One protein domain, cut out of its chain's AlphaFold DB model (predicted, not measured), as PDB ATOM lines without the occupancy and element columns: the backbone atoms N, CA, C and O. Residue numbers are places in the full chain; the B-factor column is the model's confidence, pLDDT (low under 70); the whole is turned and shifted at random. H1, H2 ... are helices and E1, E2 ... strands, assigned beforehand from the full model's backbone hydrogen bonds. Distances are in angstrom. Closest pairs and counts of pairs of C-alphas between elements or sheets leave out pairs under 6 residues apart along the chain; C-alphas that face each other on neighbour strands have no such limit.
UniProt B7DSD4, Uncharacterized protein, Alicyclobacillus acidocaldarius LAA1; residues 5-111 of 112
ATOM      1  N   ALA A   5     115.398 111.072  68.480       56.00
ATOM      2  CA  ALA A   5     116.648 110.421  68.865       56.00
ATOM      3  C   ALA A   5     117.405 111.161  69.986       56.00
ATOM      4  O   ALA A   5     118.044 110.508  70.805       56.00
ATOM      5  N   ASP A   6     117.287 112.489  70.078       60.03
ATOM      6  CA  ASP A   6     117.941 113.303  71.119       60.03
ATOM      7  C   ASP A   6     117.260 113.172  72.498       60.03
ATOM      8  O   ASP A   6     117.747 113.705  73.494       60.03
ATOM      9  N   GLN A   7     116.120 112.476  72.561       80.50
ATOM     10  CA  GLN A   7     115.292 112.293  73.758       80.50
ATOM     11  C   GLN A   7     115.302 110.852  74.290       80.50
ATOM     12  O   GLN A   7     114.693 110.570  75.324       80.50
ATOM     13  N   MET A   8     115.976 109.930  73.598       90.50
ATOM     14  CA  MET A   8     116.048 108.526  73.990       90.50
ATOM     15  C   MET A   8     117.038 108.349  75.146       90.50
ATOM     16  O   MET A   8     118.226 108.628  75.010       90.50
ATOM     17  N   VAL A   9     116.534 107.894  76.291       92.44
ATOM     18  CA  VAL A   9     117.296 107.731  77.538       92.44
ATOM     19  C   VAL A   9     117.915 106.343  77.621       92.44
ATOM     20  O   VAL A   9     119.053 106.196  78.055       92.44
ATOM     21  N   ALA A  10     117.175 105.323  77.190       93.62
ATOM     22  CA  ALA A  10     117.656 103.953  77.175       93.62
ATOM     23  C   ALA A  10     117.074 103.180  75.989       93.62
ATOM     24  O   ALA A  10     115.970 103.456  75.513       93.62
ATOM     25  N   TYR A  11     117.837 102.195  75.526       94.00
ATOM     26  CA  TYR A  11     117.487 101.339  74.403       94.00
ATOM     27  C   TYR A  11     117.997  99.924  74.648       94.00
ATOM     28  O   TYR A  11     119.119  99.742  75.127       94.00
ATOM     29  N   CYS A  12     117.215  98.921  74.259       94.06
ATOM     30  CA  CYS A  12     117.702  97.554  74.140       94.06
ATOM     31  C   CYS A  12     117.177  96.890  72.870       94.06
ATOM     32  O   CYS A  12     116.052  97.132  72.438       94.06
ATOM     33  N   PHE A  13     117.977  95.991  72.301       94.06
ATOM     34  CA  PHE A  13     117.555  95.147  71.193       94.06
ATOM     35  C   PHE A  13     118.270  93.804  71.251       94.06
ATOM     36  O   PHE A  13     119.497  93.743  71.322       94.06
ATOM     37  N   GLY A  14     117.513  92.714  71.209       93.00
ATOM     38  CA  GLY A  14     118.092  91.379  71.282       93.00
ATOM     39  C   GLY A  14     117.050  90.309  71.541       93.00
ATOM     40  O   GLY A  14     115.863  90.591  71.633       93.00
ATOM     41  N   ARG A  15     117.483  89.053  71.641       91.81
ATOM     42  CA  ARG A  15     116.587  87.984  72.091       91.81
ATOM     43  C   ARG A  15     116.344  88.108  73.590       91.81
ATOM     44  O   ARG A  15     117.293  88.375  74.328       91.81
ATOM     45  N   GLN A  16     115.111  87.851  74.026       85.31
ATOM     46  CA  GLN A  16     114.729  87.965  75.438       85.31
ATOM     47  C   GLN A  16     115.649  87.135  76.353       85.31
ATOM     48  O   GLN A  16     116.154  87.652  77.339       85.31
ATOM     49  N   ASP A  17     115.979  85.897  75.961       87.19
ATOM     50  CA  ASP A  17     116.844  84.990  76.736       87.19
ATOM     51  C   ASP A  17     118.254  85.542  77.002       87.19
ATOM     52  O   ASP A  17     118.887  85.193  78.001       87.19
ATOM     53  N   ILE A  18     118.760  86.377  76.091       86.69
ATOM     54  CA  ILE A  18     120.054  87.046  76.218       86.69
ATOM     55  C   ILE A  18     119.898  88.319  77.047       86.69
ATOM     56  O   ILE A  18     120.721  88.560  77.927       86.69
ATOM     57  N   LEU A  19     118.855  89.110  76.782       87.31
ATOM     58  CA  LEU A  19     118.584  90.353  77.504       87.31
ATOM     59  C   LEU A  19     118.362  90.103  79.003       87.31
ATOM     60  O   LEU A  19     118.895  90.858  79.805       87.31
ATOM     61  N   ASP A  20     117.697  89.008  79.378       84.25
ATOM     62  CA  ASP A  20     117.447  88.628  80.780       84.25
ATOM     63  C   ASP A  20     118.724  88.250  81.548       84.25
ATOM     64  O   ASP A  20     118.775  88.306  82.774       84.25
ATOM     65  N   ARG A  21     119.762  87.798  80.833       85.25
ATOM     66  CA  ARG A  21     121.046  87.374  81.421       85.25
ATOM     67  C   ARG A  21     122.107  88.465  81.362       85.25
ATOM     68  O   ARG A  21     123.124  88.366  82.046       85.25
ATOM     69  N   ALA A  22     121.908  89.445  80.490       80.62
ATOM     70  CA  ALA A  22     122.785  90.584  80.331       80.62
ATOM     71  C   ALA A  22     122.378  91.703  81.293       80.62
ATOM     72  O   ALA A  22     121.249  91.774  81.768       80.62
ATOM     73  N   HIS A  23     123.307  92.618  81.558       82.56
ATOM     74  CA  HIS A  23     122.973  93.861  82.237       82.56
ATOM     75  C   HIS A  23     122.187  94.760  81.270       82.56
ATOM     76  O   HIS A  23     122.772  95.481  80.458       82.56
ATOM     77  N   ASN A  24     120.859  94.639  81.293       87.44
ATOM     78  CA  ASN A  24     119.964  95.370  80.407       87.44
ATOM     79  C   ASN A  24     119.633  96.750  80.992       87.44
ATOM     80  O   ASN A  24     118.705  96.893  81.785       87.44
ATOM     81  N   HIS A  25     120.387  97.768  80.567       89.06
ATOM     82  CA  HIS A  25     120.214  99.143  81.041       89.06
ATOM     83  C   HIS A  25     118.790  99.682  80.821       89.06
ATOM     84  O   HIS A  25     118.308 100.460  81.628       89.06
ATOM     85  N   PHE A  26     118.084  99.241  79.774       92.88
ATOM     86  CA  PHE A  26     116.694  99.644  79.539       92.88
ATOM     87  C   PHE A  26     115.748  99.187  80.657       92.88
ATOM     88  O   PHE A  26     114.986 100.000  81.168       92.88
ATOM     89  N   GLU A  27     115.818  97.914  81.053       91.19
ATOM     90  CA  GLU A  27     114.973  97.369  82.128       91.19
ATOM     91  C   GLU A  27     115.317  98.017  83.466       91.19
ATOM     92  O   GLU A  27     114.422  98.457  84.178       91.19
ATOM     93  N   GLN A  28     116.611  98.173  83.757       92.69
ATOM     94  CA  GLN A  28     117.052  98.815  84.992       92.69
ATOM     95  C   GLN A  28     116.534 100.254  85.107       92.69
ATOM     96  O   GLN A  28     116.003 100.625  86.148       92.69
ATOM     97  N   THR A  29     116.655 101.062  84.049       93.69
ATOM     98  CA  THR A  29     116.183 102.453  84.087       93.69
ATOM     99  C   THR A  29     114.661 102.525  84.235       93.69
ATOM    100  O   THR A  29     114.150 103.436  84.881       93.69
ATOM    101  N   ILE A  30     113.913 101.571  83.667       93.38
ATOM    102  CA  ILE A  30     112.465 101.481  83.894       93.38
ATOM    103  C   ILE A  30     112.169 101.129  85.351       93.38
ATOM    104  O   ILE A  30     111.325 101.788  85.949       93.38
ATOM    105  N   ASP A  31     112.853 100.141  85.923       93.44
ATOM    106  CA  ASP A  31     112.652  99.727  87.315       93.44
ATOM    107  C   ASP A  31     112.956 100.870  88.296       93.44
ATOM    108  O   ASP A  31     112.181 101.110  89.224       93.44
ATOM    109  N   GLU A  32     114.032 101.626  88.057       93.88
ATOM    110  CA  GLU A  32     114.374 102.831  88.822       93.88
ATOM    111  C   GLU A  32     113.239 103.867  88.737       93.88
ATOM    112  O   GLU A  32     112.694 104.276  89.766       93.88
ATOM    113  N   LEU A  33     112.788 104.205  87.522       94.50
ATOM    114  CA  LEU A  33     111.676 105.138  87.307       94.50
ATOM    115  C   LEU A  33     110.355 104.652  87.919       94.50
ATOM    116  O   LEU A  33     109.586 105.467  88.416       94.50
ATOM    117  N   LEU A  34     110.066 103.350  87.896       93.31
ATOM    118  CA  LEU A  34     108.867 102.782  88.520       93.31
ATOM    119  C   LEU A  34     108.935 102.827  90.049       93.31
ATOM    120  O   LEU A  34     107.893 102.881  90.702       93.31
ATOM    121  N   SER A  35     110.139 102.782  90.622       93.12
ATOM    122  CA  SER A  35     110.334 102.822  92.072       93.12
ATOM    123  C   SER A  35     110.250 104.234  92.662       93.12
ATOM    124  O   SER A  35     109.811 104.389  93.802       93.12
ATOM    125  N   GLU A  36     110.624 105.255  91.886       93.31
ATOM    126  CA  GLU A  36     110.719 106.648  92.350       93.31
ATOM    127  C   GLU A  36     109.700 107.594  91.690       93.31
ATOM    128  O   GLU A  36     109.462 108.699  92.180       93.31
ATOM    129  N   GLY A  37     109.115 107.197  90.562       93.00
ATOM    130  CA  GLY A  37     108.179 107.998  89.778       93.00
ATOM    131  C   GLY A  37     106.710 107.652  90.011       93.00
ATOM    132  O   GLY A  37     106.346 106.597  90.529       93.00
ATOM    133  N   GLU A  38     105.835 108.553  89.575       95.25
ATOM    134  CA  GLU A  38     104.397 108.323  89.522       95.25
ATOM    135  C   GLU A  38     104.031 107.614  88.215       95.25
ATOM    136  O   GLU A  38     104.256 108.130  87.117       95.25
ATOM    137  N   VAL A  39     103.427 106.431  88.315       96.25
ATOM    138  CA  VAL A  39     102.926 105.699  87.148       96.25
ATOM    139  C   VAL A  39     101.616 106.322  86.675       96.25
ATOM    140  O   VAL A  39     100.573 106.173  87.308       96.25
ATOM    141  N   ILE A  40     101.660 106.980  85.521       96.75
ATOM    142  CA  ILE A  40     100.522 107.725  84.971       96.75
ATOM    143  C   ILE A  40      99.623 106.812  84.149       96.75
ATOM    144  O   ILE A  40      98.395 106.871  84.225       96.75
ATOM    145  N   TRP A  41     100.231 105.962  83.328       96.94
ATOM    146  CA  TRP A  41      99.503 105.061  82.447       96.94
ATOM    147  C   TRP A  41     100.359 103.853  82.091       96.94
ATOM    148  O   TRP A  41     101.551 103.994  81.840       96.94
ATOM    149  N   THR A  42      99.745 102.677  81.998       95.44
ATOM    150  CA  THR A  42     100.408 101.472  81.494       95.44
ATOM    151  C   THR A  42      99.507 100.687  80.546       95.44
ATOM    152  O   THR A  42      98.274 100.691  80.630       95.44
ATOM    153  N   ARG A  43     100.158  99.977  79.629       92.75
ATOM    154  CA  ARG A  43      99.608  98.909  78.802       92.75
ATOM    155  C   ARG A  43     100.586  97.747  78.864       92.75
ATOM    156  O   ARG A  43     101.351  97.519  77.934       92.75
ATOM    157  N   GLU A  44     100.598  97.045  79.986       85.81
ATOM    158  CA  GLU A  44     101.554  95.961  80.208       85.81
ATOM    159  C   GLU A  44     101.340  94.782  79.243       85.81
ATOM    160  O   GLU A  44     100.193  94.450  78.921       85.81
ATOM    161  N   PRO A  45     102.423  94.135  78.770       88.19
ATOM    162  CA  PRO A  45     103.844  94.453  78.994       88.19
ATOM    163  C   PRO A  45     104.444  95.395  77.923       88.19
ATOM    164  O   PRO A  45     105.655  95.415  77.734       88.19
ATOM    165  N   VAL A  46     103.607  96.107  77.165       92.31
ATOM    166  CA  VAL A  46     103.972  96.783  75.908       92.31
ATOM    167  C   VAL A  46     104.460  98.210  76.115       92.31
ATOM    168  O   VAL A  46     105.384  98.627  75.431       92.31
ATOM    169  N   ALA A  47     103.836  98.990  76.997       96.12
ATOM    170  CA  ALA A  47     104.214 100.389  77.179       96.12
ATOM    171  C   ALA A  47     103.778 100.967  78.522       96.12
ATOM    172  O   ALA A  47     102.858 100.454  79.166       96.12
ATOM    173  N   GLY A  48     104.378 102.096  78.885       96.81
ATOM    174  CA  GLY A  48     103.970 102.877  80.042       96.81
ATOM    175  C   GLY A  48     104.487 104.306  80.010       96.81
ATOM    176  O   GLY A  48     105.380 104.655  79.238       96.81
ATOM    177  N   VAL A  49     103.868 105.135  80.846       97.31
ATOM    178  CA  VAL A  49     104.189 106.544  81.049       97.31
ATOM    179  C   VAL A  49     104.362 106.795  82.538       97.31
ATOM    180  O   VAL A  49     103.485 106.446  83.333       97.31
ATOM    181  N   ILE A  50     105.478 107.418  82.893       96.88
ATOM    182  CA  ILE A  50     105.875 107.724  84.265       96.88
ATOM    183  C   ILE A  50     106.180 109.221  84.352       96.88
ATOM    184  O   ILE A  50     106.837 109.765  83.465       96.88
ATOM    185  N   ALA A  51     105.712 109.888  85.401       94.81
ATOM    186  CA  ALA A  51     106.132 111.241  85.747       94.81
ATOM    187  C   ALA A  51     107.153 111.172  86.886       94.81
ATOM    188  O   ALA A  51     106.912 110.528  87.905       94.81
ATOM    189  N   HIS A  52     108.305 111.814  86.720       93.50
ATOM    190  CA  HIS A  52     109.365 111.816  87.727       93.50
ATOM    191  C   HIS A  52     110.190 113.103  87.607       93.50
ATOM    192  O   HIS A  52     110.529 113.519  86.497       93.50
ATOM    193  N   ASP A  53     110.454 113.772  88.733       89.25
ATOM    194  CA  ASP A  53     111.232 115.019  88.820       89.25
ATOM    195  C   ASP A  53     110.837 116.111  87.803       89.25
ATOM    196  O   ASP A  53     111.670 116.774  87.178       89.25
ATOM    197  N   GLY A  54     109.527 116.306  87.615       86.50
ATOM    198  CA  GLY A  54     108.989 117.314  86.692       86.50
ATOM    199  C   GLY A  54     109.210 116.991  85.210       86.50
ATOM    200  O   GLY A  54     109.082 117.876  84.362       86.50
ATOM    201  N   ARG A  55     109.556 115.742  84.887       90.81
ATOM    202  CA  ARG A  55     109.681 115.222  83.524       90.81
ATOM    203  C   ARG A  55     108.759 114.038  83.303       90.81
ATOM    204  O   ARG A  55     108.369 113.335  84.233       90.81
ATOM    205  N   TRP A  56     108.459 113.803  82.034       94.56
ATOM    206  CA  TRP A  56     107.667 112.668  81.590       94.56
ATOM    207  C   TRP A  56     108.578 111.637  80.944       94.56
ATOM    208  O   TRP A  56     109.487 111.983  80.195       94.56
ATOM    209  N   TYR A  57     108.303 110.367  81.186       96.06
ATOM    210  CA  TYR A  57     109.042 109.255  80.618       96.06
ATOM    211  C   TYR A  57     108.065 108.308  79.944       96.06
ATOM    212  O   TYR A  57     107.090 107.894  80.564       96.06
ATOM    213  N   ALA A  58     108.313 107.972  78.681       96.69
ATOM    214  CA  ALA A  58     107.512 107.017  77.924       96.69
ATOM    215  C   ALA A  58     108.393 105.840  77.511       96.69
ATOM    216  O   ALA A  58     109.423 106.036  76.861       96.69
ATOM    217  N   TRP A  59     107.992 104.627  77.882       96.94
ATOM    218  CA  TRP A  59     108.687 103.407  77.495       96.94
ATOM    219  C   TRP A  59     107.814 102.505  76.633       96.94
ATOM    220  O   TRP A  59     106.593 102.454  76.787       96.94
ATOM    221  N   PHE A  60     108.473 101.776  75.736       96.31
ATOM    222  CA  PHE A  60     107.867 100.866  74.775       96.31
ATOM    223  C   PHE A  60     108.684  99.582  74.697       96.31
ATOM    224  O   PHE A  60     109.914  99.631  74.648       96.31
ATOM    225  N   ARG A  61     107.999  98.443  74.647       95.19
ATOM    226  CA  ARG A  61     108.563  97.110  74.465       95.19
ATOM    227  C   ARG A  61     107.847  96.422  73.308       95.19
ATOM    228  O   ARG A  61     106.669  96.076  73.397       95.19
ATOM    229  N   HIS A  62     108.588  96.182  72.236       93.69
ATOM    230  CA  HIS A  62     108.096  95.569  71.008       93.69
ATOM    231  C   HIS A  62     108.676  94.171  70.850       93.69
ATOM    232  O   HIS A  62     109.873  94.010  70.617       93.69
ATOM    233  N   ALA A  63     107.825  93.153  70.952       91.25
ATOM    234  CA  ALA A  63     108.194  91.795  70.571       91.25
ATOM    235  C   ALA A  63     108.124  91.643  69.046       91.25
ATOM    236  O   ALA A  63     107.170  92.088  68.409       91.25
ATOM    237  N   ARG A  64     109.134  91.002  68.462       88.94
ATOM    238  CA  ARG A  64     109.208  90.669  67.038       88.94
ATOM    239  C   ARG A  64     108.993  89.172  66.837       88.94
ATOM    240  O   ARG A  64     109.376  88.360  67.680       88.94
ATOM    241  N   ASP A  65     108.465  88.797  65.674       88.31
ATOM    242  CA  ASP A  65     108.126  87.403  65.336       88.31
ATOM    243  C   ASP A  65     109.324  86.440  65.376       88.31
ATOM    244  O   ASP A  65     109.170  85.230  65.513       88.31
ATOM    245  N   ASN A  66     110.544  86.969  65.282       87.38
ATOM    246  CA  ASN A  66     111.786  86.205  65.359       87.38
ATOM    247  C   ASN A  66     112.299  85.993  66.801       87.38
ATOM    248  O   ASN A  66     113.450  85.593  66.987       87.38
ATOM    249  N   GLY A  67     111.475  86.282  67.815       87.62
ATOM    250  CA  GLY A  67     111.816  86.132  69.233       87.62
ATOM    251  C   GLY A  67     112.739  87.226  69.778       87.62
ATOM    252  O   GLY A  67     113.257  87.094  70.890       87.62
ATOM    253  N   GLN A  68     112.977  88.288  69.005       93.56
ATOM    254  CA  GLN A  68     113.679  89.476  69.480       93.56
ATOM    255  C   GLN A  68     112.710  90.453  70.139       93.56
ATOM    256  O   GLN A  68     111.532  90.514  69.796       93.56
ATOM    257  N   VAL A  69     113.238  91.249  71.054       93.88
ATOM    258  CA  VAL A  69     112.547  92.350  71.704       93.88
ATOM    259  C   VAL A  69     113.340  93.625  71.473       93.88
ATOM    260  O   VAL A  69     114.572  93.625  71.510       93.88
ATOM    261  N   GLU A  70     112.615  94.700  71.203       95.00
ATOM    262  CA  GLU A  70     113.127  96.058  71.131       95.00
ATOM    263  C   GLU A  70     112.491  96.891  72.245       95.00
ATOM    264  O   GLU A  70     111.268  96.993  72.318       95.00
ATOM    265  N   GLY A  71     113.320  97.463  73.111       95.44
ATOM    266  CA  GLY A  71     112.916  98.349  74.193       95.44
ATOM    267  C   GLY A  71     113.400  99.764  73.915       95.44
ATOM    268  O   GLY A  71     114.564  99.953  73.560       95.44
ATOM    269  N   LYS A  72     112.523 100.755  74.064       96.12
ATOM    270  CA  LYS A  72     112.850 102.178  73.895       96.12
ATOM    271  C   LYS A  72     112.275 102.977  75.052       96.12
ATOM    272  O   LYS A  72     111.094 102.831  75.357       96.12
ATOM    273  N   LEU A  73     113.090 103.813  75.681       96.62
ATOM    274  CA  LEU A  73     112.684 104.726  76.746       96.62
ATOM    275  C   LEU A  73     113.031 106.154  76.330       96.62
ATOM    276  O   LEU A  73     114.175 106.433  75.973       96.62
ATOM    277  N   PHE A  74     112.062 107.056  76.427       96.00
ATOM    278  CA  PHE A  74     112.198 108.458  76.051       96.00
ATOM    279  C   PHE A  74     111.878 109.376  77.224       96.00
ATOM    280  O   PHE A  74     110.908 109.140  77.942       96.00
ATOM    281  N   ALA A  75     112.649 110.451  77.368       95.00
ATOM    282  CA  ALA A  75     112.292 111.589  78.205       95.00
ATOM    283  C   ALA A  75     111.543 112.624  77.357       95.00
ATOM    284  O   ALA A  75     112.054 113.119  76.354       95.00
ATOM    285  N   CYS A  76     110.338 112.976  77.782       93.19
ATOM    286  CA  CYS A  76     109.452 113.908  77.101       93.19
ATOM    287  C   CYS A  76     109.400 115.221  77.887       93.19
ATOM    288  O   CYS A  76     109.347 115.222  79.120       93.19
ATOM    289  N   ALA A  77     109.407 116.349  77.173       89.56
ATOM    290  CA  ALA A  77     109.339 117.657  77.824       89.56
ATOM    291  C   ALA A  77     107.922 118.000  78.313       89.56
ATOM    292  O   ALA A  77     107.773 118.773  79.253       89.56
ATOM    293  N   ASP A  78     106.900 117.441  77.666       90.56
ATOM    294  CA  ASP A  78     105.489 117.730  77.911       90.56
ATOM    295  C   ASP A  78     104.598 116.536  77.514       90.56
ATOM    296  O   ASP A  78     105.039 115.573  76.876       90.56
ATOM    297  N   GLU A  79     103.320 116.603  77.884       91.31
ATOM    298  CA  GLU A  79     102.328 115.560  77.629       91.31
ATOM    299  C   GLU A  79     102.018 115.406  76.136       91.31
ATOM    300  O   GLU A  79     101.672 114.313  75.682       91.31
ATOM    301  N   MET A  80     102.143 116.476  75.346       91.88
ATOM    302  CA  MET A  80     101.890 116.422  73.905       91.88
ATOM    303  C   MET A  80     102.941 115.573  73.193       91.88
ATOM    304  O   MET A  80     102.597 114.820  72.279       91.88
ATOM    305  N   GLN A  81     104.196 115.630  73.642       92.62
ATOM    306  CA  GLN A  81     105.261 114.746  73.173       92.62
ATOM    307  C   GLN A  81     105.003 113.292  73.562       92.62
ATOM    308  O   GLN A  81     105.163 112.414  72.716       92.62
ATOM    309  N   VAL A  82     104.526 113.034  74.786       94.62
ATOM    310  CA  VAL A  82     104.119 111.679  75.198       94.62
ATOM    311  C   VAL A  82     103.039 111.141  74.259       94.62
ATOM    312  O   VAL A  82     103.155 110.027  73.754       94.62
ATOM    313  N   VAL A  83     101.998 111.933  73.979       94.69
ATOM    314  CA  VAL A  83     100.920 111.523  73.068       94.69
ATOM    315  C   VAL A  83     101.456 111.249  71.665       94.69
ATOM    316  O   VAL A  83     101.113 110.218  71.087       94.69
ATOM    317  N   ALA A  84     102.294 112.136  71.123       93.44
ATOM    318  CA  ALA A  84     102.888 111.956  69.801       93.44
ATOM    319  C   ALA A  84     103.696 110.650  69.720       93.44
ATOM    320  O   ALA A  84     103.448 109.845  68.824       93.44
ATOM    321  N   LEU A  85     104.565 110.396  70.705       94.06
ATOM    322  CA  LEU A  85     105.371 109.178  70.794       94.06
ATOM    323  C   LEU A  85     104.520 107.917  70.903       94.06
ATOM    324  O   LEU A  85     104.765 106.950  70.190       94.06
ATOM    325  N   VAL A  86     103.488 107.913  71.752       94.44
ATOM    326  CA  VAL A  86     102.619 106.736  71.883       94.44
ATOM    327  C   VAL A  86     101.866 106.457  70.579       94.44
ATOM    328  O   VAL A  86     101.675 105.294  70.225       94.44
ATOM    329  N   MET A  87     101.445 107.493  69.848       93.38
ATOM    330  CA  MET A  87     100.776 107.307  68.555       93.38
ATOM    331  C   MET A  87     101.740 106.832  67.460       93.38
ATOM    332  O   MET A  87     101.311 106.104  66.565       93.38
ATOM    333  N   GLU A  88     103.014 107.226  67.525       93.19
ATOM    334  CA  GLU A  88     104.068 106.804  66.595       93.19
ATOM    335  C   GLU A  88     104.532 105.364  66.853       93.19
ATOM    336  O   GLU A  88     104.630 104.570  65.919       93.19
ATOM    337  N   GLU A  89     104.776 105.007  68.115       93.94
ATOM    338  CA  GLU A  89     105.284 103.688  68.502       93.94
ATOM    339  C   GLU A  89     104.175 102.635  68.596       93.94
ATOM    340  O   GLU A  89     104.455 101.449  68.454       93.94
ATOM    341  N   ILE A  90     102.915 103.034  68.815       93.19
ATOM    342  CA  ILE A  90     101.763 102.119  68.888       93.19
ATOM    343  C   ILE A  90     100.581 102.634  68.039       93.19
ATOM    344  O   ILE A  90      99.484 102.864  68.563       93.19
ATOM    345  N   PRO A  91     100.717 102.786  66.706       91.25
ATOM    346  CA  PRO A  91      99.626 103.248  65.845       91.25
ATOM    347  C   PRO A  91      98.384 102.339  65.872       91.25
ATOM    348  O   PRO A  91      97.277 102.786  65.560       91.25
ATOM    349  N   TRP A  92      98.541 101.084  66.300       90.94
ATOM    350  CA  TRP A  92      97.464 100.109  66.516       90.94
ATOM    351  C   TRP A  92      96.799 100.205  67.900       90.94
ATOM    352  O   TRP A  92      95.931  99.391  68.208       90.94
ATOM    353  N   LEU A  93      97.159 101.183  68.744       93.06
ATOM    354  CA  LEU A  93      96.541 101.349  70.062       93.06
ATOM    355  C   LEU A  93      95.032 101.572  69.914       93.06
ATOM    356  O   LEU A  93      94.602 102.441  69.157       93.06
ATOM    357  N   GLU A  94      94.224 100.820  70.653       94.12
ATOM    358  CA  GLU A  94      92.762 100.891  70.570       94.12
ATOM    359  C   GLU A  94      92.236 102.273  71.006       94.12
ATOM    360  O   GLU A  94      92.783 102.867  71.943       94.12
ATOM    361  N   PRO A  95      91.146 102.790  70.405       93.81
ATOM    362  CA  PRO A  95      90.586 104.096  70.762       93.81
ATOM    363  C   PRO A  95      90.284 104.261  72.258       93.81
ATOM    364  O   PRO A  95      90.548 105.316  72.832       93.81
ATOM    365  N   GLU A  96      89.788 103.214  72.919       95.19
ATOM    366  CA  GLU A  96      89.518 103.243  74.360       95.19
ATOM    367  C   GLU A  96      90.797 103.412  75.186       95.19
ATOM    368  O   GLU A  96      90.826 104.184  76.147       95.19
ATOM    369  N   CYS A  97      91.877 102.733  74.789       94.12
ATOM    370  CA  CYS A  97      93.185 102.870  75.421       94.12
ATOM    371  C   CYS A  97      93.756 104.280  75.212       94.12
ATOM    372  O   CYS A  97      94.279 104.864  76.161       94.12
ATOM    373  N   ARG A  98      93.571 104.868  74.020       94.62
ATOM    374  CA  ARG A  98      93.943 106.268  73.740       94.62
ATOM    375  C   ARG A  98      93.205 107.238  74.660       94.62
ATOM    376  O   ARG A  98      93.821 108.121  75.244       94.62
ATOM    377  N   ILE A  99      91.894 107.063  74.837       96.50
ATOM    378  CA  ILE A  99      91.096 107.916  75.731       96.50
ATOM    379  C   ILE A  99      91.564 107.779  77.184       96.50
ATOM    380  O   ILE A  99      91.647 108.785  77.889       96.50
ATOM    381  N   LYS A 100      91.881 106.559  77.641       96.31
ATOM    382  CA  LYS A 100      92.424 106.329  78.989       96.31
ATOM    383  C   LYS A 100      93.755 107.055  79.193       96.31
ATOM    384  O   LYS A 100      93.883 107.751  80.194       96.31
ATOM    385  N   LEU A 101      94.677 106.962  78.234       96.25
ATOM    386  CA  LEU A 101      95.944 107.699  78.257       96.25
ATOM    387  C   LEU A 101      95.714 109.212  78.364       96.25
ATOM    388  O   LEU A 101      96.229 109.851  79.273       96.25
ATOM    389  N   LEU A 102      94.890 109.782  77.480       96.56
ATOM    390  CA  LEU A 102      94.623 111.226  77.464       96.56
ATOM    391  C   LEU A 102      93.992 111.722  78.772       96.56
ATOM    392  O   LEU A 102      94.307 112.812  79.245       96.56
ATOM    393  N   ARG A 103      93.096 110.927  79.371       96.69
ATOM    394  CA  ARG A 103      92.496 111.249  80.672       96.69
ATOM    395  C   ARG A 103      93.521 111.189  81.800       96.69
ATOM    396  O   ARG A 103      93.496 112.075  82.647       96.69
ATOM    397  N   ALA A 104      94.395 110.187  81.794       96.19
ATOM    398  CA  ALA A 104      95.442 110.036  82.797       96.19
ATOM    399  C   ALA A 104      96.448 111.196  82.744       96.19
ATOM    400  O   ALA A 104      96.666 111.851  83.757       96.19
ATOM    401  N   LEU A 105      96.952 111.531  81.550       95.19
ATOM    402  CA  LEU A 105      97.847 112.677  81.346       95.19
ATOM    403  C   LEU A 105      97.214 113.987  81.828       95.19
ATOM    404  O   LEU A 105      97.839 114.763  82.542       95.19
ATOM    405  N   ARG A 106      95.935 114.213  81.498       94.12
ATOM    406  CA  ARG A 106      95.219 115.411  81.951       94.12
ATOM    407  C   ARG A 106      95.064 115.466  83.473       94.12
ATOM    408  O   ARG A 106      95.163 116.550  84.037       94.12
ATOM    409  N   ALA A 107      94.763 114.342  84.121       93.38
ATOM    410  CA  ALA A 107      94.608 114.289  85.574       93.38
ATOM    411  C   ALA A 107      95.938 114.563  86.293       93.38
ATOM    412  O   ALA A 107      95.967 115.330  87.256       93.38
ATOM    413  N   ALA A 108      97.030 114.004  85.775       90.00
ATOM    414  CA  ALA A 108      98.376 114.226  86.286       90.00
ATOM    415  C   ALA A 108      98.809 115.696  86.138       90.00
ATOM    416  O   ALA A 108      99.244 116.304  87.110       90.00
ATOM    417  N   HIS A 109      98.551 116.321  84.983       87.12
ATOM    418  CA  HIS A 109      98.820 117.750  84.769       87.12
ATOM    419  C   HIS A 109      98.087 118.670  85.758       87.12
ATOM    420  O   HIS A 109      98.594 119.716  86.134       87.12
ATOM    421  N   GLN A 110      96.866 118.309  86.164       84.69
ATOM    422  CA  GLN A 110      96.069 119.109  87.104       84.69
ATOM    423  C   GLN A 110      96.499 118.951  88.565       84.69
ATOM    424  O   GLN A 110      96.042 119.720  89.411       84.69
ATOM    425  N   SER A 111      97.302 117.929  88.856       72.88
ATOM    426  CA  SER A 111      97.751 117.592  90.208       72.88
ATOM    427  C   SER A 111      99.175 118.086  90.497       72.88
ATOM    428  O   SER A 111      99.567 118.103  91.664       72.88
TER     429      SER A 111
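Overview. This is residues 5 to 111 of the 112 residues of an uncharacterized protein of Alicyclobacillus acidocaldarius LAA1 (UniProt B7DSD4). A twisted antiparallel sheet of five strands makes the middle layer, with H2 slanting over one face and H3 and H4 covering the other. The little helix H1 sits at one end of the sheet, on the same face as H2. The printed part has 107 residues, with four named helices and five named strands in the order E1 H1 H2 E2 E3 E4 E5 H3 H4; the class is mixed, helices and strands, and the sheet runs E1 E5 E4 E3 E2. The whole is compact, with a radius of gyration of the C-alphas of 13.7 A and spans of 41 by 29 by 24 A.

Arrangement. Reading from the first residue, find the strands E1 at residues 8 to 15, E2 at 38 to 43, E3 at 47 to 52, E4 at 55 to 63 and E5 at 68 to 76. E1 and E2 are the edge strands. Look between E1 and E5 for N 12 and O 71, 2.9 A apart. E2, E3, E4 and E5 form a meander, each strand the antiparallel neighbour of the one before, in three hairpins: look for N 49 and O 41 at 2.8 A, N 57 and O 50 at 2.8 A, and N 62 and O 70 at 2.8 A. H1, residues 16 to 19, is on the sheet over none of its strands, only just, with 2 of its C-alphas falling on E5. H2, residues 25 to 36, is on the same face at a height of 8.0 A, slantwise to the strands at 42 degrees to E4 on the local plane; its closest C-alphas to E1 are Phe 26 and Ala 10, 5.0 A apart. On the opposite face, H3, residues 79 to 89, runs along the strands at a height of 9.2 A over the sheet; its closest C-alphas to E4 are those of Val 82 and Ala 58, 6.4 A apart, and its closest to E5 are those of Val 82 and Cys 76, 6.1 A apart. H4, residues 95 to 111, is over E3 and E2 at a height of 10.0 A, with the C-alphas of Ala 104 and Ile 40 in E2 closest at 6.0 A. H3 and H4 are close but not clearly touching, their closest C-alphas, Glu 79 and Leu 105, being 6.5 A apart, at a shallow tilt of 24 degrees, opposite ways. In H2, H3 and H4 every O i to N i+4 pair is within hydrogen-bond range; H1 is too short for such a pair.

Along the chain. Find C-alpha 8 at (116.048, 108.526, 73.990); from there E1 runs 20.6 A to C-alpha 15. E4 spans 26.8 A and E5 25.9 A, and H2 measures 16.6 A. H4 runs 24.7 A from C-alpha 95 at (90.586, 104.096, 70.762) to C-alpha 111 at (97.751, 117.592, 90.208).

Size, cuts and confidence. The C-alphas of Asn 66 and Gln 110 are the two farthest apart, at 42.5 A. The printed part has no cut, and the links between its named elements are tight. Its mean pLDDT is 91.7, and residues 5 to 6 are under 70.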